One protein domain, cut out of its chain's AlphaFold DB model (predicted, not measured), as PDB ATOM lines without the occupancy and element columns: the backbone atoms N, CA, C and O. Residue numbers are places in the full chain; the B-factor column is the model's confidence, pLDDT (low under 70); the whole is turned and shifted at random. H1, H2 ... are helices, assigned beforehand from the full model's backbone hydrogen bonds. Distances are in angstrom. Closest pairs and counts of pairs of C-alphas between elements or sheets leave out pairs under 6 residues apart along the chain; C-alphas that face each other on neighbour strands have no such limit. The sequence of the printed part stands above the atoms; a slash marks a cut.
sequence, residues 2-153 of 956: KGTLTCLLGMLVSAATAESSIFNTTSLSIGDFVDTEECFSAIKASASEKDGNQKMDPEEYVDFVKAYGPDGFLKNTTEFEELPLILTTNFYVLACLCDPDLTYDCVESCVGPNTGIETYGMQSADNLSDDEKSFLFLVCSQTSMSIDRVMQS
ATOM      1  N   LYS A   2      20.148 -17.798 -49.725       31.16
ATOM      2  CA  LYS A   2      21.238 -16.809 -49.529       31.16
ATOM      3  C   LYS A   2      21.413 -15.792 -50.672       31.16
ATOM      4  O   LYS A   2      21.673 -14.641 -50.388       31.16
ATOM      5  N   GLY A   3      21.212 -16.181 -51.937       28.75
ATOM      6  CA  GLY A   3      21.399 -15.276 -53.085       28.75
ATOM      7  C   GLY A   3      20.274 -14.261 -53.332       28.75
ATOM      8  O   GLY A   3      20.513 -13.248 -53.973       28.75
ATOM      9  N   THR A   4      19.061 -14.503 -52.827       34.16
ATOM     10  CA  THR A   4      17.925 -13.577 -52.984       34.16
ATOM     11  C   THR A   4      17.946 -12.454 -51.945       34.16
ATOM     12  O   THR A   4      17.587 -11.331 -52.275       34.16
ATOM     13  N   LEU A   5      18.455 -12.721 -50.736       37.72
ATOM     14  CA  LEU A   5      18.644 -11.702 -49.696       37.72
ATOM     15  C   LEU A   5      19.750 -10.695 -50.080       37.72
ATOM     16  O   LEU A   5      19.606  -9.503 -49.840       37.72
ATOM     17  N   THR A   6      20.814 -11.150 -50.756       35.41
ATOM     18  CA  THR A   6      21.923 -10.288 -51.216       35.41
ATOM     19  C   THR A   6      21.505  -9.317 -52.329       35.41
ATOM     20  O   THR A   6      22.013  -8.203 -52.383       35.41
ATOM     21  N   CYS A   7      20.561  -9.703 -53.198       29.72
ATOM     22  CA  CYS A   7      20.015  -8.797 -54.219       29.72
ATOM     23  C   CYS A   7      19.076  -7.736 -53.625       29.72
ATOM     24  O   CYS A   7      19.114  -6.593 -54.067       29.72
ATOM     25  N   LEU A   8      18.263  -8.100 -52.626       37.72
ATOM     26  CA  LEU A   8      17.322  -7.182 -51.969       37.72
ATOM     27  C   LEU A   8      18.052  -6.113 -51.135       37.72
ATOM     28  O   LEU A   8      17.732  -4.933 -51.239       37.72
ATOM     29  N   LEU A   9      19.106  -6.502 -50.406       42.91
ATOM     30  CA  LEU A   9      19.988  -5.560 -49.698       42.91
ATOM     31  C   LEU A   9      20.781  -4.658 -50.659       42.91
ATOM     32  O   LEU A   9      20.945  -3.474 -50.387       42.91
ATOM     33  N   GLY A  10      21.220  -5.175 -51.813       33.88
ATOM     34  CA  GLY A  10      21.923  -4.370 -52.821       33.88
ATOM     35  C   GLY A  10      21.061  -3.273 -53.467       33.88
ATOM     36  O   GLY A  10      21.591  -2.224 -53.837       33.88
ATOM     37  N   MET A  11      19.744  -3.491 -53.578       37.25
ATOM     38  CA  MET A  11      18.808  -2.488 -54.109       37.25
ATOM     39  C   MET A  11      18.438  -1.421 -53.070       37.25
ATOM     40  O   MET A  11      18.425  -0.245 -53.419       37.25
ATOM     41  N   LEU A  12      18.254  -1.795 -51.795       38.28
ATOM     42  CA  LEU A  12      18.025  -0.837 -50.698       38.28
ATOM     43  C   LEU A  12      19.238   0.085 -50.455       38.28
ATOM     44  O   LEU A  12      19.070   1.284 -50.247       38.28
ATOM     45  N   VAL A  13      20.467  -0.435 -50.568       40.19
ATOM     46  CA  VAL A  13      21.703   0.356 -50.382       40.19
ATOM     47  C   VAL A  13      21.996   1.291 -51.571       40.19
ATOM     48  O   VAL A  13      22.566   2.365 -51.384       40.19
ATOM     49  N   SER A  14      21.569   0.951 -52.795       30.80
ATOM     50  CA  SER A  14      21.718   1.857 -53.955       30.80
ATOM     51  C   SER A  14      20.754   3.049 -53.928       30.80
ATOM     52  O   SER A  14      21.064   4.070 -54.535       30.80
ATOM     53  N   ALA A  15      19.615   2.943 -53.233       34.06
ATOM     54  CA  ALA A  15      18.689   4.063 -53.039       34.06
ATOM     55  C   ALA A  15      19.180   5.024 -51.937       34.06
ATOM     56  O   ALA A  15      19.215   6.229 -52.153       34.06
ATOM     57  N   ALA A  16      19.691   4.495 -50.817       37.09
ATOM     58  CA  ALA A  16      20.197   5.308 -49.702       37.09
ATOM     59  C   ALA A  16      21.521   6.051 -50.003       37.09
ATOM     60  O   ALA A  16      21.823   7.074 -49.392       37.09
ATOM     61  N   THR A  17      22.334   5.578 -50.957       38.81
ATOM     62  CA  THR A  17      23.643   6.190 -51.282       38.81
ATOM     63  C   THR A  17      23.565   7.380 -52.246       38.81
ATOM     64  O   THR A  17      24.560   8.082 -52.423       38.81
ATOM     65  N   ALA A  18      22.395   7.667 -52.830       32.53
ATOM     66  CA  ALA A  18      22.164   8.914 -53.565       32.53
ATOM     67  C   ALA A  18      21.840  10.109 -52.637       32.53
ATOM     68  O   ALA A  18      21.869  11.253 -53.091       32.53
ATOM     69  N   GLU A  19      21.576   9.861 -51.346       41.84
ATOM     70  CA  GLU A  19      21.045  10.845 -50.387       41.84
ATOM     71  C   GLU A  19      22.101  11.489 -49.462       41.84
ATOM     72  O   GLU A  19      21.837  12.520 -48.845       41.84
ATOM     73  N   SER A  20      23.330  10.969 -49.376       37.00
ATOM     74  CA  SER A  20      24.316  11.415 -48.369       37.00
ATOM     75  C   SER A  20      25.136  12.665 -48.735       37.00
ATOM     76  O   SER A  20      25.832  13.208 -47.882       37.00
ATOM     77  N   SER A  21      25.029  13.205 -49.956       31.16
ATOM     78  CA  SER A  21      25.836  14.367 -50.387       31.16
ATOM     79  C   SER A  21      25.238  15.749 -50.042       31.16
ATOM     80  O   SER A  21      25.884  16.760 -50.330       31.16
ATOM     81  N   ILE A  22      24.023  15.850 -49.482       40.06
ATOM     82  CA  ILE A  22      23.261  17.125 -49.478       40.06
ATOM     83  C   ILE A  22      23.087  17.767 -48.079       40.06
ATOM     84  O   ILE A  22      22.717  18.936 -47.985       40.06
ATOM     85  N   PHE A  23      23.478  17.115 -46.977       39.31
ATOM     86  CA  PHE A  23      23.296  17.666 -45.616       39.31
ATOM     87  C   PHE A  23      24.263  18.803 -45.205       39.31
ATOM     88  O   PHE A  23      24.192  19.314 -44.090       39.31
ATOM     89  N   ASN A  24      25.132  19.283 -46.099       30.16
ATOM     90  CA  ASN A  24      26.341  20.008 -45.699       30.16
ATOM     91  C   ASN A  24      26.226  21.538 -45.457       30.16
ATOM     92  O   ASN A  24      27.262  22.192 -45.370       30.16
ATOM     93  N   THR A  25      25.042  22.183 -45.369       29.27
ATOM     94  CA  THR A  25      25.018  23.675 -45.224       29.27
ATOM     95  C   THR A  25      23.911  24.372 -44.414       29.27
ATOM     96  O   THR A  25      23.912  25.605 -44.382       29.27
ATOM     97  N   THR A  26      23.028  23.697 -43.677       33.06
ATOM     98  CA  THR A  26      22.076  24.415 -42.796       33.06
ATOM     99  C   THR A  26      21.777  23.641 -41.522       33.06
ATOM    100  O   THR A  26      21.244  22.539 -41.577       33.06
ATOM    101  N   SER A  27      22.075  24.243 -40.366       34.62
ATOM    102  CA  SER A  27      21.666  23.755 -39.046       34.62
ATOM    103  C   SER A  27      20.136  23.799 -38.926       34.62
ATOM    104  O   SER A  27      19.568  24.828 -38.550       34.62
ATOM    105  N   LEU A  28      19.472  22.706 -39.297       37.19
ATOM    106  CA  LEU A  28      18.039  22.504 -39.112       37.19
ATOM    107  C   LEU A  28      17.783  22.170 -37.633       37.19
ATOM    108  O   LEU A  28      18.189  21.120 -37.147       37.19
ATOM    109  N   SER A  29      17.123  23.070 -36.908       31.91
ATOM    110  CA  SER A  29      16.552  22.768 -35.592       31.91
ATOM    111  C   SER A  29      15.137  22.237 -35.813       31.91
ATOM    112  O   SER A  29      14.185  23.015 -35.824       31.91
ATOM    113  N   ILE A  30      15.000  20.931 -36.044       41.56
ATOM    114  CA  ILE A  30      13.694  20.254 -36.091       41.56
ATOM    115  C   ILE A  30      13.178  20.166 -34.652       41.56
ATOM    116  O   ILE A  30      13.854  19.616 -33.788       41.56
ATOM    117  N   GLY A  31      12.015  20.761 -34.382       37.00
ATOM    118  CA  GLY A  31      11.409  20.783 -33.051       37.00
ATOM    119  C   GLY A  31      10.992  19.395 -32.549       37.00
ATOM    120  O   GLY A  31      10.434  18.601 -33.301       37.00
ATOM    121  N   ASP A  32      11.270  19.151 -31.268       46.41
ATOM    122  CA  ASP A  32      10.674  18.212 -30.300       46.41
ATOM    123  C   ASP A  32      10.503  16.709 -30.617       46.41
ATOM    124  O   ASP A  32      10.113  15.971 -29.714       46.41
ATOM    125  N   PHE A  33      10.810  16.195 -31.812       59.59
ATOM    126  CA  PHE A  33      10.563  14.768 -32.103       59.59
ATOM    127  C   PHE A  33      11.655  13.795 -31.628       59.59
ATOM    128  O   PHE A  33      11.375  12.610 -31.475       59.59
ATOM    129  N   VAL A  34      12.885  14.258 -31.388       79.19
ATOM    130  CA  VAL A  34      14.007  13.406 -30.957       79.19
ATOM    131  C   VAL A  34      14.867  14.197 -29.972       79.19
ATOM    132  O   VAL A  34      15.478  15.195 -30.358       79.19
ATOM    133  N   ASP A  35      14.938  13.763 -28.711       87.38
ATOM    134  CA  ASP A  35      15.860  14.351 -27.734       87.38
ATOM    135  C   ASP A  35      17.295  13.913 -28.069       87.38
ATOM    136  O   ASP A  35      17.787  12.854 -27.669       87.38
ATOM    137  N   THR A  36      17.953  14.718 -28.905       89.31
ATOM    138  CA  THR A  36      19.316  14.442 -29.380       89.31
ATOM    139  C   THR A  36      20.335  14.372 -28.243       89.31
ATOM    140  O   THR A  36      21.295  13.610 -28.349       89.31
ATOM    141  N   GLU A  37      20.130  15.104 -27.143       92.31
ATOM    142  CA  GLU A  37      21.035  15.053 -25.992       92.31
ATOM    143  C   GLU A  37      20.889  13.723 -25.250       92.31
ATOM    144  O   GLU A  37      21.899  13.079 -24.941       92.31
ATOM    145  N   GLU A  38      19.652  13.275 -25.022       94.81
ATOM    146  CA  GLU A  38      19.376  11.975 -24.410       94.81
ATOM    147  C   GLU A  38      19.916  10.836 -25.280       94.81
ATOM    148  O   GLU A  38      20.655   9.982 -24.781       94.81
ATOM    149  N   CYS A  39      19.673  10.882 -26.592       96.12
ATOM    150  CA  CYS A  39      20.203   9.887 -27.518       96.12
ATOM    151  C   CYS A  39      21.733   9.828 -27.507       96.12
ATOM    152  O   CYS A  39      22.314   8.754 -27.353       96.12
ATOM    153  N   PHE A  40      22.414  10.971 -27.625       93.75
ATOM    154  CA  PHE A  40      23.878  10.990 -27.608       93.75
ATOM    155  C   PHE A  40      24.430  10.536 -26.257       93.75
ATOM    156  O   PHE A  40      25.475   9.884 -26.205       93.75
ATOM    157  N   SER A  41      23.730  10.824 -25.159       94.00
ATOM    158  CA  SER A  41      24.100  10.297 -23.846       94.00
ATOM    159  C   SER A  41      23.946   8.774 -23.771       94.00
ATOM    160  O   SER A  41      24.828   8.110 -23.221       94.00
ATOM    161  N   ALA A  42      22.898   8.219 -24.391       95.88
ATOM    162  CA  ALA A  42      22.644   6.786 -24.458       95.88
ATOM    163  C   ALA A  42      23.690   6.070 -25.320       95.88
ATOM    164  O   ALA A  42      24.290   5.116 -24.830       95.88
ATOM    165  N   ILE A  43      23.995   6.572 -26.527       95.00
ATOM    166  CA  ILE A  43      25.052   5.993 -27.381       95.00
ATOM    167  C   ILE A  43      26.401   6.044 -26.651       95.00
ATOM    168  O   ILE A  43      27.159   5.082 -26.672       95.00
ATOM    169  N   LYS A  44      26.704   7.137 -25.936       93.06
ATOM    170  CA  LYS A  44      27.956   7.260 -25.174       93.06
ATOM    171  C   LYS A  44      28.026   6.304 -23.981       93.06
ATOM    172  O   LYS A  44      29.119   5.913 -23.575       93.06
ATOM    173  N   ALA A  45      26.889   5.983 -23.370       92.81
ATOM    174  CA  ALA A  45      26.823   5.049 -22.253       92.81
ATOM    175  C   ALA A  45      26.942   3.589 -22.712       92.81
ATOM    176  O   ALA A  45      27.476   2.769 -21.960       92.81
ATOM    177  N   SER A  46      26.450   3.278 -23.914       94.44
ATOM    178  CA  SER A  46      26.401   1.925 -24.467       94.44
ATOM    179  C   SER A  46      27.626   1.550 -25.294       94.44
ATOM    180  O   SER A  46      28.100   0.429 -25.155       94.44
ATOM    181  N   ALA A  47      28.160   2.480 -26.095       90.88
ATOM    182  CA  ALA A  47      29.413   2.311 -26.823       90.88
ATOM    183  C   ALA A  47      30.552   2.324 -25.803       90.88
ATOM    184  O   ALA A  47      31.071   3.373 -25.396       90.88
ATOM    185  N   SER A  48      30.867   1.151 -25.275       74.69
ATOM    186  CA  SER A  48      31.812   1.030 -24.192       74.69
ATOM    187  C   SER A  48      33.211   1.229 -24.765       74.69
ATOM    188  O   SER A  48      33.608   0.615 -25.744       74.69
ATOM    189  N   GLU A  49      34.043   2.037 -24.111       74.62
ATOM    190  CA  GLU A  49      35.455   2.180 -24.507       74.62
ATOM    191  C   GLU A  49      36.270   0.873 -24.353       74.62
ATOM    192  O   GLU A  49      37.501   0.896 -24.432       74.62
ATOM    193  N   LYS A  50      35.632  -0.269 -24.051       79.25
ATOM    194  CA  LYS A  50      36.319  -1.507 -23.674       79.25
ATOM    195  C   LYS A  50      37.159  -2.072 -24.806       79.25
ATOM    196  O   LYS A  50      38.204  -2.657 -24.516       79.25
ATOM    197  N   ASP A  51      36.726  -1.919 -26.049       84.88
ATOM    198  CA  ASP A  51      37.441  -2.445 -27.209       84.88
ATOM    199  C   ASP A  51      38.185  -1.362 -28.012       84.88
ATOM    200  O   ASP A  51      39.125  -1.677 -28.744       84.88
ATOM    201  N   GLY A  52      37.838  -0.085 -27.812       86.38
ATOM    202  CA  GLY A  52      38.471   1.062 -28.459       86.38
ATOM    203  C   GLY A  52      38.261   1.111 -29.975       86.38
ATOM    204  O   GLY A  52      39.021   1.803 -30.655       86.38
ATOM    205  N   ASN A  53      37.275   0.380 -30.507       87.44
ATOM    206  CA  ASN A  53      37.055   0.243 -31.949       87.44
ATOM    207  C   ASN A  53      36.227   1.401 -32.555       87.44
ATOM    208  O   ASN A  53      36.138   1.490 -33.776       87.44
ATOM    209  N   GLN A  54      35.655   2.284 -31.720       90.38
ATOM    210  CA  GLN A  54      34.757   3.380 -32.130       90.38
ATOM    211  C   GLN A  54      33.547   2.893 -32.954       90.38
ATOM    212  O   GLN A  54      33.019   3.617 -33.801       90.38
ATOM    213  N   LYS A  55      33.093   1.663 -32.706       92.25
ATOM    214  CA  LYS A  55      31.959   1.016 -33.363       92.25
ATOM    215  C   LYS A  55      31.087   0.351 -32.311       92.25
ATOM    216  O   LYS A  55      31.572  -0.454 -31.535       92.25
ATOM    217  N   MET A  56      29.802   0.665 -32.349       95.19
ATOM    218  CA  MET A  56      28.799   0.016 -31.521       95.19
ATOM    219  C   MET A  56      28.456  -1.337 -32.144       95.19
ATOM    220  O   MET A  56      27.830  -1.390 -33.209       95.19
ATOM    221  N   ASP A  57      28.924  -2.409 -31.514       95.25
ATOM    222  CA  ASP A  57      28.656  -3.792 -31.919       95.25
ATOM    223  C   ASP A  57      27.195  -4.211 -31.586       95.25
ATOM    224  O   ASP A  57      26.432  -3.414 -31.019       95.25
ATOM    225  N   PRO A  58      26.730  -5.407 -32.004       96.25
ATOM    226  CA  PRO A  58      25.356  -5.843 -31.752       96.25
ATOM    227  C   PRO A  58      24.994  -5.870 -30.261       96.25
ATOM    228  O   PRO A  58      23.876  -5.506 -29.889       96.25
ATOM    229  N   GLU A  59      25.922  -6.277 -29.398       95.56
ATOM    230  CA  GLU A  59      25.731  -6.344 -27.952       95.56
ATOM    231  C   GLU A  59      25.624  -4.944 -27.322       95.56
ATOM    232  O   GLU A  59      24.720  -4.691 -26.520       95.56
ATOM    233  N   GLU A  60      26.477  -4.004 -27.727       96.44
ATOM    234  CA  GLU A  60      26.413  -2.602 -27.312       96.44
ATOM    235  C   GLU A  60      25.154  -1.907 -27.843       96.44
ATOM    236  O   GLU A  60      24.579  -1.057 -27.161       96.44
ATOM    237  N   TYR A  61      24.651  -2.306 -29.015       97.44
ATOM    238  CA  TYR A  61      23.380  -1.803 -29.533       97.44
ATOM    239  C   TYR A  61      22.178  -2.238 -28.676       97.44
ATOM    240  O   TYR A  61      21.233  -1.466 -28.502       97.44
ATOM    241  N   VAL A  62      22.204  -3.433 -28.071       97.56
ATOM    242  CA  VAL A  62      21.170  -3.842 -27.097       97.56
ATOM    243  C   VAL A  62      21.161  -2.891 -25.899       97.56
ATOM    244  O   VAL A  62      20.094  -2.470 -25.443       97.56
ATOM    245  N   ASP A  63      22.340  -2.537 -25.390       97.06
ATOM    246  CA  ASP A  63      22.468  -1.621 -24.259       97.06
ATOM    247  C   ASP A  63      22.092  -0.182 -24.640       97.06
ATOM    248  O   ASP A  63      21.439   0.501 -23.847       97.06
ATOM    249  N   PHE A  64      22.389   0.245 -25.873       97.62
ATOM    250  CA  PHE A  64      21.933   1.522 -26.431       97.62
ATOM    251  C   PHE A  64      20.410   1.611 -26.433       97.62
ATOM    252  O   PHE A  64      19.839   2.549 -25.882       97.62
ATOM    253  N   VAL A  65      19.736   0.606 -26.997       97.88
ATOM    254  CA  VAL A  65      18.274   0.590 -27.116       97.88
ATOM    255  C   VAL A  65      17.593   0.567 -25.741       97.88
ATOM    256  O   VAL A  65      16.545   1.188 -25.572       97.88
ATOM    257  N   LYS A  66      18.174  -0.103 -24.737       97.38
ATOM    258  CA  LYS A  66      17.661  -0.059 -23.352       97.38
ATOM    259  C   LYS A  66      17.851   1.296 -22.685       97.38
ATOM    260  O   LYS A  66      17.008   1.681 -21.883       97.38
ATOM    261  N   ALA A  67      18.984   1.948 -22.942       96.69
ATOM    262  CA  ALA A  67      19.307   3.244 -22.360       96.69
ATOM    263  C   ALA A  67      18.505   4.377 -23.013       96.69
ATOM    264  O   ALA A  67      18.172   5.340 -22.334       96.69
ATOM    265  N   TYR A  68      18.210   4.249 -24.307       97.44
ATOM    266  CA  TYR A  68      17.475   5.238 -25.087       97.44
ATOM    267  C   TYR A  68      15.952   5.034 -25.049       97.44
ATOM    268  O   TYR A  68      15.190   5.989 -25.147       97.44
ATOM    269  N   GLY A  69      15.491   3.788 -24.914       96.81
ATOM    270  CA  GLY A  69      14.075   3.477 -24.744       96.81
ATOM    271  C   GLY A  69      13.537   3.886 -23.366       96.81
ATOM    272  O   GLY A  69      14.303   4.104 -22.429       96.81
ATOM    273  N   PRO A  70      12.204   3.950 -23.198       96.31
ATOM    274  CA  PRO A  70      11.599   4.340 -21.927       96.31
ATOM    275  C   PRO A  70      11.945   3.368 -20.793       96.31
ATOM    276  O   PRO A  70      12.180   2.179 -21.014       96.31
ATOM    277  N   ASP A  71      11.900   3.856 -19.552       96.06
ATOM    278  CA  ASP A  71      12.239   3.077 -18.357       96.06
ATOM    279  C   ASP A  71      11.573   1.686 -18.330       96.06
ATOM    280  O   ASP A  71      10.351   1.537 -18.239       96.06
ATOM    281  N   GLY A  72      12.401   0.638 -18.346       94.81
ATOM    282  CA  GLY A  72      11.954  -0.758 -18.312       94.81
ATOM    283  C   GLY A  72      11.719  -1.400 -19.682       94.81
ATOM    284  O   GLY A  72      11.425  -2.601 -19.727       94.81
ATOM    285  N   PHE A  73      11.900  -0.660 -20.777       96.50
ATOM    286  CA  PHE A  73      11.939  -1.208 -22.128       96.50
ATOM    287  C   PHE A  73      13.041  -2.275 -22.231       96.50
ATOM    288  O   PHE A  73      14.191  -2.040 -21.869       96.50
ATOM    289  N   LEU A  74      12.669  -3.492 -22.648       96.12
ATOM    290  CA  LEU A  74      13.587  -4.624 -22.871       96.12
ATOM    291  C   LEU A  74      14.489  -4.994 -21.675       96.12
ATOM    292  O   LEU A  74      15.591  -5.514 -21.838       96.12
ATOM    293  N   LYS A  75      14.004  -4.798 -20.440       95.62
ATOM    294  CA  LYS A  75      14.775  -5.043 -19.204       95.62
ATOM    295  C   LYS A  75      15.398  -6.446 -19.091       95.62
ATOM    296  O   LYS A  75      16.404  -6.604 -18.406       95.62
ATOM    297  N   ASN A  76      14.788  -7.452 -19.719       95.94
ATOM    298  CA  ASN A  76      15.236  -8.848 -19.655       95.94
ATOM    299  C   ASN A  76      16.036  -9.297 -20.883       95.94
ATOM    300  O   ASN A  76      16.552 -10.405 -20.863       95.94
ATOM    301  N   THR A  77      16.104  -8.476 -21.927       97.19
ATOM    302  CA  THR A  77      16.784  -8.806 -23.180       97.19
ATOM    303  C   THR A  77      18.276  -8.605 -22.971       97.19
ATOM    304  O   THR A  77      18.699  -7.476 -22.747       97.19
ATOM    305  N   THR A  78      19.093  -9.650 -22.973       96.25
ATOM    306  CA  THR A  78      20.557  -9.502 -22.807       96.25
ATOM    307  C   THR A  78      21.335  -9.786 -24.074       96.25
ATOM    308  O   THR A  78      22.475  -9.350 -24.179       96.25
ATOM    309  N   GLU A  79      20.719 -10.484 -25.020       97.31
ATOM    310  CA  GLU A  79      21.344 -10.894 -26.273       97.31
ATOM    311  C   GLU A  79      20.707 -10.138 -27.447       97.31
ATOM    312  O   GLU A  79      19.531  -9.760 -27.399       97.31
ATOM    313  N   PHE A  80      21.479  -9.895 -28.505       96.94
ATOM    314  CA  PHE A  80      21.002  -9.173 -29.688       96.94
ATOM    315  C   PHE A  80      19.879  -9.937 -30.402       96.94
ATOM    316  O   PHE A  80      18.928  -9.339 -30.905       96.94
ATOM    317  N   GLU A  81      19.931 -11.267 -30.373       96.88
ATOM    318  CA  GLU A  81      18.931 -12.167 -30.946       96.88
ATOM    319  C   GLU A  81      17.572 -12.105 -30.235       96.88
ATOM    320  O   GLU A  81      16.557 -12.508 -30.807       96.88
ATOM    321  N   GLU A  82      17.534 -11.600 -28.999       97.44
ATOM    322  CA  GLU A  82      16.302 -11.422 -28.229       97.44
ATOM    323  C   GLU A  82      15.600 -10.087 -28.539       97.44
ATOM    324  O   GLU A  82      14.474  -9.862 -28.078       97.44
ATOM    325  N   LEU A  83      16.236  -9.187 -29.301       97.69
ATOM    326  CA  LEU A  83      15.605  -7.942 -29.727       97.69
ATOM    327  C   LEU A  83      14.453  -8.225 -30.710       97.69
ATOM    328  O   LEU A  83      14.562  -9.092 -31.581       97.69
ATOM    329  N   PRO A  84      13.349  -7.455 -30.639       97.38
ATOM    330  CA  PRO A  84      12.319  -7.464 -31.671       97.38
ATOM    331  C   PRO A  84      12.913  -7.306 -33.078       97.38
ATOM    332  O   PRO A  84      13.807  -6.487 -33.286       97.38
ATOM    333  N   LEU A  85      12.362  -8.034 -34.057       96.00
ATOM    334  CA  LEU A  85      12.884  -8.095 -35.433       96.00
ATOM    335  C   LEU A  85      13.090  -6.712 -36.071       96.00
ATOM    336  O   LEU A  85      14.011  -6.513 -36.856       96.00
ATOM    337  N   ILE A  86      12.242  -5.743 -35.732       95.69
ATOM    338  CA  ILE A  86      12.367  -4.376 -36.241       95.69
ATOM    339  C   ILE A  86      13.630  -3.670 -35.730       95.69
ATOM    340  O   ILE A  86      14.278  -2.968 -36.497       95.69
ATOM    341  N   LEU A  87      14.029  -3.905 -34.478       97.62
ATOM    342  CA  LEU A  87      15.232  -3.318 -33.886       97.62
ATOM    343  C   LEU A  87      16.504  -4.007 -34.386       97.62
ATOM    344  O   LEU A  87      17.487  -3.316 -34.647       97.62
ATOM    345  N   THR A  88      16.481  -5.331 -34.580       97.00
ATOM    346  CA  THR A  88      17.613  -6.046 -35.199       97.00
ATOM    347  C   THR A  88      17.799  -5.635 -36.656       97.00
ATOM    348  O   THR A  88      18.922  -5.396 -37.093       97.00
ATOM    349  N   THR A  89      16.703  -5.473 -37.403       95.38
ATOM    350  CA  THR A  89      16.742  -4.963 -38.782       95.38
ATOM    351  C   THR A  89      17.296  -3.541 -38.821       95.38
ATOM    352  O   THR A  89      18.166  -3.260 -39.641       95.38
ATOM    353  N   ASN A  90      16.859  -2.670 -37.903       96.69
ATOM    354  CA  ASN A  90      17.362  -1.303 -37.792       96.69
ATOM    355  C   ASN A  90      18.883  -1.263 -37.574       96.69
ATOM    356  O   ASN A  90      19.574  -0.507 -38.251       96.69
ATOM    357  N   PHE A  91      19.421  -2.129 -36.708       96.88
ATOM    358  CA  PHE A  91      20.870  -2.245 -36.516       96.88
ATOM    359  C   PHE A  91      21.602  -2.575 -37.816       96.88
ATOM    360  O   PHE A  91      22.566  -1.900 -38.155       96.88
ATOM    361  N   TYR A  92      21.144  -3.582 -38.569       94.88
ATOM    362  CA  TYR A  92      21.801  -3.956 -39.824       94.88
ATOM    363  C   TYR A  92      21.705  -2.865 -40.886       94.88
ATOM    364  O   TYR A  92      22.661  -2.673 -41.631       94.88
ATOM    365  N   VAL A  93      20.584  -2.140 -40.950       93.38
ATOM    366  CA  VAL A  93      20.444  -0.985 -41.845       93.38
ATOM    367  C   VAL A  93      21.482   0.073 -41.478       93.38
ATOM    368  O   VAL A  93      22.280   0.444 -42.332       93.38
ATOM    369  N   LEU A  94      21.544   0.478 -40.209       94.56
ATOM    370  CA  LEU A  94      22.477   1.501 -39.732       94.56
ATOM    371  C   LEU A  94      23.950   1.074 -39.845       94.56
ATOM    372  O   LEU A  94      24.784   1.873 -40.256       94.56
ATOM    373  N   ALA A  95      24.279  -0.185 -39.549       93.56
ATOM    374  CA  ALA A  95      25.634  -0.725 -39.689       93.56
ATOM    375  C   ALA A  95      26.077  -0.844 -41.161       93.56
ATOM    376  O   ALA A  95      27.273  -0.903 -41.448       93.56
ATOM    377  N   CYS A  96      25.120  -0.877 -42.092       92.12
ATOM    378  CA  CYS A  96      25.368  -0.898 -43.530       92.12
ATOM    379  C   CYS A  96      25.375   0.479 -44.196       92.12
ATOM    380  O   CYS A  96      25.748   0.570 -45.370       92.12
ATOM    381  N   LEU A  97      24.983   1.538 -43.482       88.50
ATOM    382  CA  LEU A  97      25.093   2.914 -43.960       88.50
ATOM    383  C   LEU A  97      26.554   3.347 -43.896       88.50
ATOM    384  O   LEU A  97      27.027   3.981 -42.962       88.50
ATOM    385  N   CYS A  98      27.277   2.921 -44.912       71.81
ATOM    386  CA  CYS A  98      28.667   3.233 -45.114       71.81
ATOM    387  C   CYS A  98      28.829   4.636 -45.708       71.81
ATOM    388  O   CYS A  98      28.079   5.004 -46.617       71.81
ATOM    389  N   ASP A  99      29.847   5.373 -45.264       68.62
ATOM    390  CA  ASP A  99      30.254   6.624 -45.903       68.62
ATOM    391  C   ASP A  99      30.628   6.355 -47.379       68.62
ATOM    392  O   ASP A  99      31.536   5.555 -47.646       68.62
ATOM    393  N   PRO A 100      29.939   6.977 -48.357       57.25
ATOM    394  CA  PRO A 100      30.226   6.781 -49.777       57.25
ATOM    395  C   PRO A 100      31.658   7.175 -50.169       57.25
ATOM    396  O   PRO A 100      32.165   6.672 -51.179       57.25
ATOM    397  N   ASP A 101      32.332   8.027 -49.389       66.06
ATOM    398  CA  ASP A 101      33.700   8.456 -49.687       66.06
ATOM    399  C   ASP A 101      34.752   7.386 -49.328       66.06
ATOM    400  O   ASP A 101      35.866   7.383 -49.878       66.06
ATOM    401  N   LEU A 102      34.401   6.390 -48.503       64.12
ATOM    402  CA  LEU A 102      35.250   5.233 -48.188       64.12
ATOM    403  C   LEU A 102      35.106   4.147 -49.266       64.12
ATOM    404  O   LEU A 102      34.600   3.047 -49.065       64.12
ATOM    405  N   THR A 103      35.603   4.494 -50.450       51.38
ATOM    406  CA  THR A 103      35.388   3.846 -51.754       51.38
ATOM    407  C   THR A 103      35.718   2.351 -51.929       51.38
ATOM    408  O   THR A 103      35.657   1.911 -53.075       51.38
ATOM    409  N   TYR A 104      36.026   1.524 -50.912       55.09
ATOM    410  CA  TYR A 104      36.431   0.135 -51.213       55.09
ATOM    411  C   TYR A 104      35.991  -1.075 -50.362       55.09
ATOM    412  O   TYR A 104      36.188  -2.156 -50.896       55.09
ATOM    413  N   ASP A 105      35.329  -1.003 -49.193       64.50
ATOM    414  CA  ASP A 105      34.987  -2.251 -48.442       64.50
ATOM    415  C   ASP A 105      33.661  -2.241 -47.637       64.50
ATOM    416  O   ASP A 105      33.508  -2.927 -46.629       64.50
ATOM    417  N   CYS A 106      32.633  -1.527 -48.100       71.19
ATOM    418  CA  CYS A 106      31.353  -1.423 -47.374       71.19
ATOM    419  C   CYS A 106      30.519  -2.706 -47.279       71.19
ATOM    420  O   CYS A 106      29.616  -2.824 -46.456       71.19
ATOM    421  N   VAL A 107      30.815  -3.697 -48.117       72.62
ATOM    422  CA  VAL A 107      30.124  -4.991 -48.064       72.62
ATOM    423  C   VAL A 107      30.664  -5.853 -46.920       72.62
ATOM    424  O   VAL A 107      29.929  -6.674 -46.373       72.62
ATOM    425  N   GLU A 108      31.931  -5.667 -46.536       75.62
ATOM    426  CA  GLU A 108      32.581  -6.479 -45.502       75.62
ATOM    427  C   GLU A 108      32.298  -5.948 -44.085       75.62
ATOM    428  O   GLU A 108      32.271  -6.722 -43.131       75.62
ATOM    429  N   SER A 109      31.978  -4.656 -43.943       72.00
ATOM    430  CA  SER A 109      31.500  -4.059 -42.686       72.00
ATOM    431  C   SER A 109      30.076  -4.495 -42.318       72.00
ATOM    432  O   SER A 109      29.779  -4.694 -41.144       72.00
ATOM    433  N   CYS A 110      29.207  -4.740 -43.300       83.31
ATOM    434  CA  CYS A 110      27.824  -5.178 -43.073       83.31
ATOM    435  C   CYS A 110      27.673  -6.586 -42.482       83.31
ATOM    436  O   CYS A 110      26.642  -6.900 -41.885       83.31
ATOM    437  N   VAL A 111      28.638  -7.478 -42.730       82.25
ATOM    438  CA  VAL A 111      28.497  -8.903 -42.415       82.25
ATOM    439  C   VAL A 111      29.793  -9.450 -41.836       82.25
ATOM    440  O   VAL A 111      30.741  -9.735 -42.562       82.25
ATOM    441  N   GLY A 112      29.806  -9.693 -40.529       85.25
ATOM    442  CA  GLY A 112      30.899 -10.391 -39.870       85.25
ATOM    443  C   GLY A 112      31.088  -9.969 -38.415       85.25
ATOM    444  O   GLY A 112      30.286  -9.220 -37.872       85.25
ATOM    445  N   PRO A 113      32.176 -10.423 -37.773       83.81
ATOM    446  CA  PRO A 113      32.513 -10.021 -36.406       83.81
ATOM    447  C   PRO A 113      32.880  -8.531 -36.276       83.81
ATOM    448  O   PRO A 113      33.052  -8.056 -35.166       83.81
ATOM    449  N   ASN A 114      33.018  -7.807 -37.394       82.62
ATOM    450  CA  ASN A 114      33.311  -6.372 -37.429       82.62
ATOM    451  C   ASN A 114      32.071  -5.523 -37.767       82.62
ATOM    452  O   ASN A 114      32.215  -4.347 -38.107       82.62
ATOM    453  N   THR A 115      30.874  -6.117 -37.752       90.94
ATOM    454  CA  THR A 115      29.632  -5.389 -38.009       90.94
ATOM    455  C   THR A 115      29.280  -4.535 -36.806       90.94
ATOM    456  O   THR A 115      29.077  -5.053 -35.714       90.94
ATOM    457  N   GLY A 116      29.212  -3.225 -37.017       93.69
ATOM    458  CA  GLY A 116      28.882  -2.268 -35.974       93.69
ATOM    459  C   GLY A 116      28.569  -0.899 -36.554       93.69
ATOM    460  O   GLY A 116      29.022  -0.558 -37.650       93.69
ATOM    461  N   ILE A 117      27.782  -0.129 -35.812       94.75
ATOM    462  CA  ILE A 117      27.411   1.243 -36.159       94.75
ATOM    463  C   ILE A 117      28.577   2.151 -35.775       94.75
ATOM    464  O   ILE A 117      29.064   2.103 -34.646       94.75
ATOM    465  N   GLU A 118      29.055   2.967 -36.706       92.44
ATOM    466  CA  GLU A 118      30.208   3.828 -36.457       92.44
ATOM    467  C   GLU A 118      29.846   4.948 -35.467       92.44
ATOM    468  O   GLU A 118      28.855   5.650 -35.633       92.44
ATOM    469  N   THR A 119      30.636   5.110 -34.404       91.94
ATOM    470  CA  THR A 119      30.398   6.111 -33.340       91.94
ATOM    471  C   THR A 119      31.531   7.140 -33.263       91.94
ATOM    472  O   THR A 119      31.821   7.713 -32.206       91.94
ATOM    473  N   TYR A 120      32.198   7.378 -34.398       86.25
ATOM    474  CA  TYR A 120      33.289   8.343 -34.515       86.25
ATOM    475  C   TYR A 120      32.870   9.737 -34.009       86.25
ATOM    476  O   TYR A 120      31.724  10.163 -34.131       86.25
ATOM    477  N   GLY A 121      33.806  10.423 -33.348       79.19
ATOM    478  CA  GLY A 121      33.607  11.773 -32.812       79.19
ATOM    479  C   GLY A 121      32.912  11.862 -31.443       79.19
ATOM    480  O   GLY A 121      33.084  12.865 -30.746       79.19
ATOM    481  N   MET A 122      32.230  10.813 -30.961       81.88
ATOM    482  CA  MET A 122      31.482  10.878 -29.688       81.88
ATOM    483  C   MET A 122      32.345  11.022 -28.422       81.88
ATOM    484  O   MET A 122      31.876  11.525 -27.394       81.88
ATOM    485  N   GLN A 123      33.618  10.616 -28.467       75.25
ATOM    486  CA  GLN A 123      34.523  10.740 -27.315       75.25
ATOM    487  C   GLN A 123      34.893  12.201 -27.014       75.25
ATOM    488  O   GLN A 123      35.134  12.555 -25.856       75.25
ATOM    489  N   SER A 124      34.885  13.075 -28.025       74.69
ATOM    490  CA  SER A 124      35.171  14.504 -27.888       74.69
ATOM    491  C   SER A 124      33.934  15.322 -28.239       74.69
ATOM    492  O   SER A 124      33.832  15.853 -29.342       74.69
ATOM    493  N   ALA A 125      33.025  15.458 -27.270       61.62
ATOM    494  CA  ALA A 125      31.785  16.233 -27.398       61.62
ATOM    495  C   ALA A 125      31.991  17.658 -27.958       61.62
ATOM    496  O   ALA A 125      31.069  18.240 -28.518       61.62
ATOM    497  N   ASP A 126      33.205  18.202 -27.850       75.38
ATOM    498  CA  ASP A 126      33.523  19.561 -28.277       75.38
ATOM    499  C   ASP A 126      33.838  19.715 -29.781       75.38
ATOM    500  O   ASP A 126      33.884  20.852 -30.242       75.38
ATOM    501  N   ASN A 127      34.063  18.643 -30.565       82.88
ATOM    502  CA  ASN A 127      34.513  18.769 -31.970       82.88
ATOM    503  C   ASN A 127      33.989  17.671 -32.925       82.88
ATOM    504  O   ASN A 127      34.778  17.085 -33.663       82.88
ATOM    505  N   LEU A 128      32.685  17.389 -32.933       89.19
ATOM    506  CA  LEU A 128      32.086  16.557 -33.989       89.19
ATOM    507  C   LEU A 128      32.016  17.328 -35.317       89.19
ATOM    508  O   LEU A 128      31.572  18.486 -35.332       89.19
ATOM    509  N   SER A 129      32.419  16.679 -36.412       90.06
ATOM    510  CA  SER A 129      32.165  17.158 -37.777       90.06
ATOM    511  C   SER A 129      30.657  17.241 -38.033       90.06
ATOM    512  O   SER A 129      29.874  16.505 -37.430       90.06
ATOM    513  N   ASP A 130      30.221  18.132 -38.922       87.81
ATOM    514  CA  ASP A 130      28.793  18.267 -39.237       87.81
ATOM    515  C   ASP A 130      28.234  17.005 -39.923       87.81
ATOM    516  O   ASP A 130      27.088  16.627 -39.670       87.81
ATOM    517  N   ASP A 131      29.070  16.275 -40.669       85.06
ATOM    518  CA  ASP A 131      28.720  14.966 -41.237       85.06
ATOM    519  C   ASP A 131      28.524  13.903 -40.136       85.06
ATOM    520  O   ASP A 131      27.544  13.159 -40.149       85.06
ATOM    521  N   GLU A 132      29.390  13.886 -39.113       88.69
ATOM    522  CA  GLU A 132      29.280  12.961 -37.971       88.69
ATOM    523  C   GLU A 132      28.018  13.241 -37.146       88.69
ATOM    524  O   GLU A 132      27.313  12.314 -36.746       88.69
ATOM    525  N   LYS A 133      27.682  14.519 -36.920       89.94
ATOM    526  CA  LYS A 133      26.428  14.896 -36.241       89.94
ATOM    527  C   LYS A 133      25.207  14.447 -37.033       89.94
ATOM    528  O   LYS A 133      24.248  13.968 -36.434       89.94
ATOM    529  N   SER A 134      25.248  14.601 -38.355       90.25
ATOM    530  CA  SER A 134      24.154  14.200 -39.244       90.25
ATOM    531  C   SER A 134      23.950  12.684 -39.211       90.25
ATOM    532  O   SER A 134      22.817  12.217 -39.091       90.25
ATOM    533  N   PHE A 135      25.039  11.911 -39.214       92.00
ATOM    534  CA  PHE A 135      24.976  10.457 -39.073       92.00
ATOM    535  C   PHE A 135      24.439  10.024 -37.702       92.00
ATOM    536  O   PHE A 135      23.528   9.202 -37.624       92.00
ATOM    537  N   LEU A 136      24.934  10.612 -36.608       92.81
ATOM    538  CA  LEU A 136      24.432  10.297 -35.267       92.81
ATOM    539  C   LEU A 136      22.949  10.664 -35.115       92.81
ATOM    540  O   LEU A 136      22.191   9.914 -34.504       92.81
ATOM    541  N   PHE A 137      22.505  11.772 -35.713       93.94
ATOM    542  CA  PHE A 137      21.088  12.132 -35.760       93.94
ATOM    543  C   PHE A 137      20.249  11.082 -36.509       93.94
ATOM    544  O   PHE A 137      19.155  10.724 -36.062       93.94
ATOM    545  N   LEU A 138      20.764  10.537 -37.615       94.12
ATOM    546  CA  LEU A 138      20.113   9.451 -38.349       94.12
ATOM    547  C   LEU A 138      19.994   8.175 -37.498       94.12
ATOM    548  O   LEU A 138      18.919   7.580 -37.432       94.12
ATOM    549  N   VAL A 139      21.060   7.798 -36.785       95.50
ATOM    550  CA  VAL A 139      21.054   6.664 -35.841       95.50
ATOM    551  C   VAL A 139      19.988   6.863 -34.759       95.50
ATOM    552  O   VAL A 139      19.188   5.958 -34.502       95.50
ATOM    553  N   CYS A 140      19.930   8.056 -34.160       96.81
ATOM    554  CA  CYS A 140      18.955   8.399 -33.125       96.81
ATOM    555  C   CYS A 140      17.510   8.345 -33.630       96.81
ATOM    556  O   CYS A 140      16.658   7.704 -33.014       96.81
ATOM    557  N   SER A 141      17.235   8.992 -34.763       95.50
ATOM    558  CA  SER A 141      15.886   9.085 -35.329       95.50
ATOM    559  C   SER A 141      15.348   7.720 -35.766       95.50
ATOM    560  O   SER A 141      14.249   7.342 -35.353       95.50
ATOM    561  N   GLN A 142      16.131   6.927 -36.509       95.69
ATOM    562  CA  GLN A 142      15.692   5.595 -36.944       95.69
ATOM    563  C   GLN A 142      15.487   4.632 -35.769       95.69
ATOM    564  O   GLN A 142      14.516   3.865 -35.744       95.69
ATOM    565  N   THR A 143      16.361   4.696 -34.759       97.19
ATOM    566  CA  THR A 143      16.208   3.867 -33.558       97.19
ATOM    567  C   THR A 143      14.977   4.281 -32.755       97.19
ATOM    568  O   THR A 143      14.211   3.406 -32.354       97.19
ATOM    569  N   SER A 144      14.718   5.584 -32.596       96.25
ATOM    570  CA  SER A 144      13.515   6.097 -31.921       96.25
ATOM    571  C   SER A 144      12.235   5.585 -32.581       96.25
ATOM    572  O   SER A 144      11.390   4.978 -31.926       96.25
ATOM    573  N   MET A 145      12.131   5.727 -33.908       95.12
ATOM    574  CA  MET A 145      10.974   5.243 -34.667       95.12
ATOM    575  C   MET A 145      10.783   3.729 -34.534       95.12
ATOM    576  O   MET A 145       9.654   3.230 -34.477       95.12
ATOM    577  N   SER A 146      11.885   2.980 -34.493       96.88
ATOM    578  CA  SER A 146      11.844   1.532 -34.307       96.88
ATOM    579  C   SER A 146      11.343   1.158 -32.908       96.88
ATOM    580  O   SER A 146      10.526   0.245 -32.791       96.88
ATOM    581  N   ILE A 147      11.761   1.882 -31.863       96.75
ATOM    582  CA  ILE A 147      11.271   1.710 -30.485       96.75
ATOM    583  C   ILE A 147       9.766   1.997 -30.404       96.75
ATOM    584  O   ILE A 147       9.020   1.174 -29.865       96.75
ATOM    585  N   ASP A 148       9.298   3.094 -31.004       95.50
ATOM    586  CA  ASP A 148       7.877   3.463 -30.999       95.50
ATOM    587  C   ASP A 148       7.002   2.390 -31.653       95.50
ATOM    588  O   ASP A 148       5.960   1.999 -31.118       95.50
ATOM    589  N   ARG A 149       7.450   1.839 -32.785       95.00
ATOM    590  CA  ARG A 149       6.752   0.742 -33.471       95.00
ATOM    591  C   ARG A 149       6.706  -0.530 -32.624       95.00
ATOM    592  O   ARG A 149       5.666  -1.192 -32.572       95.00
ATOM    593  N   VAL A 150       7.792  -0.862 -31.920       95.81
ATOM    594  CA  VAL A 150       7.791  -1.978 -30.960       95.81
ATOM    595  C   VAL A 150       6.757  -1.727 -29.869       95.81
ATOM    596  O   VAL A 150       5.938  -2.606 -29.598       95.81
ATOM    597  N   MET A 151       6.734  -0.534 -29.281       94.25
ATOM    598  CA  MET A 151       5.768  -0.194 -28.239       94.25
ATOM    599  C   MET A 151       4.317  -0.284 -28.711       94.25
ATOM    600  O   MET A 151       3.475  -0.825 -27.991       94.25
ATOM    601  N   GLN A 152       4.026   0.175 -29.929       93.50
ATOM    602  CA  GLN A 152       2.691   0.060 -30.517       93.50
ATOM    603  C   GLN A 152       2.283  -1.411 -30.695       93.50
ATOM    604  O   GLN A 152       1.145  -1.772 -30.385       93.50
ATOM    605  N   SER A 153       3.221  -2.278 -31.096       89.50
ATOM    606  CA  SER A 153       2.977  -3.712 -31.317       89.50
ATOM    607  C   SER A 153       2.781  -4.542 -30.040       89.50
ATOM    608  O   SER A 153       2.108  -5.571 -30.079       89.50
TER     609      SER A 153
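What this domain is: This is residues 2 to 153 of the 956 residues of an uncharacterized protein of Pseudo-nitzschia multistriata (UniProt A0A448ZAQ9). You are looking at a compact helical body in which the longest helix, H6, has the shorter H4 side by side with it and the helical hairpin of H2 and H3 packs across it. H5 sits at one end of H4, while H1 runs along the outside, its residues 2 to 8 sticking out. The 152 printed residues hold six named helices, H1 to H6 in chain order, and no named strand; the class is all helix. The radius of gyration of the C-alphas is 15.4 A, and the spans are 41 by 40 by 33 A.

Where its parts are: Find C-alpha 2 at (21.238, -16.809, -49.529); from there H1 runs 22.1 A through residues 2 to 16. Next come H2, residues 36 to 46, 15.2 A, H3, residues 58 to 68, 15.1 A, H4, residues 85 to 96, 16.5 A, and H5, residues 106 to 109, 5.4 A. H6, residues 130 to 153, runs 34.8 A to C-alpha 153 at (2.977, -3.712, -31.317).

How they stand to each other: Start at the hub, H6: its residues 139 to 150 touch H4 at a shallow tilt of 13 degrees, opposite ways, closest at C-alphas Leu 87 and Ser 146, 5.9 A. Its residues 136 to 140 touch H2, about perpendicular at 86 degrees, closest at C-alphas Cys 39 and Cys 140, 5.9 A. H6 and H3 only just touch, with 3 pairs of C-alphas within 8 A, closest at Val 65 and Thr 143, 7.5 A. In the hairpin of H2 and H3, C-alphas Ser 46 and Phe 64 are closest, 4.9 A. H5 touches residues 95 to 96 of H4, closest at C-alphas Cys 96 and Ser 109, 7.0 A. H1 is close to H4 but not clearly touching, closest at C-alphas Val 13 and Cys 96, 7.9 A. Each O i to N i+4 pair is within hydrogen-bond range in H2, H3, H4 and H6, and 9 of 11 in H1; H5 is too short for one.

The domain as a whole: The C-alphas of Gly 3 and Asp 126 are farthest apart, 44.5 A. The printed part has no cut; its links are long but for the short one from H4 to H5. Look for pLDDT under 70 at residues 2 to 33, 99 to 105 and 125.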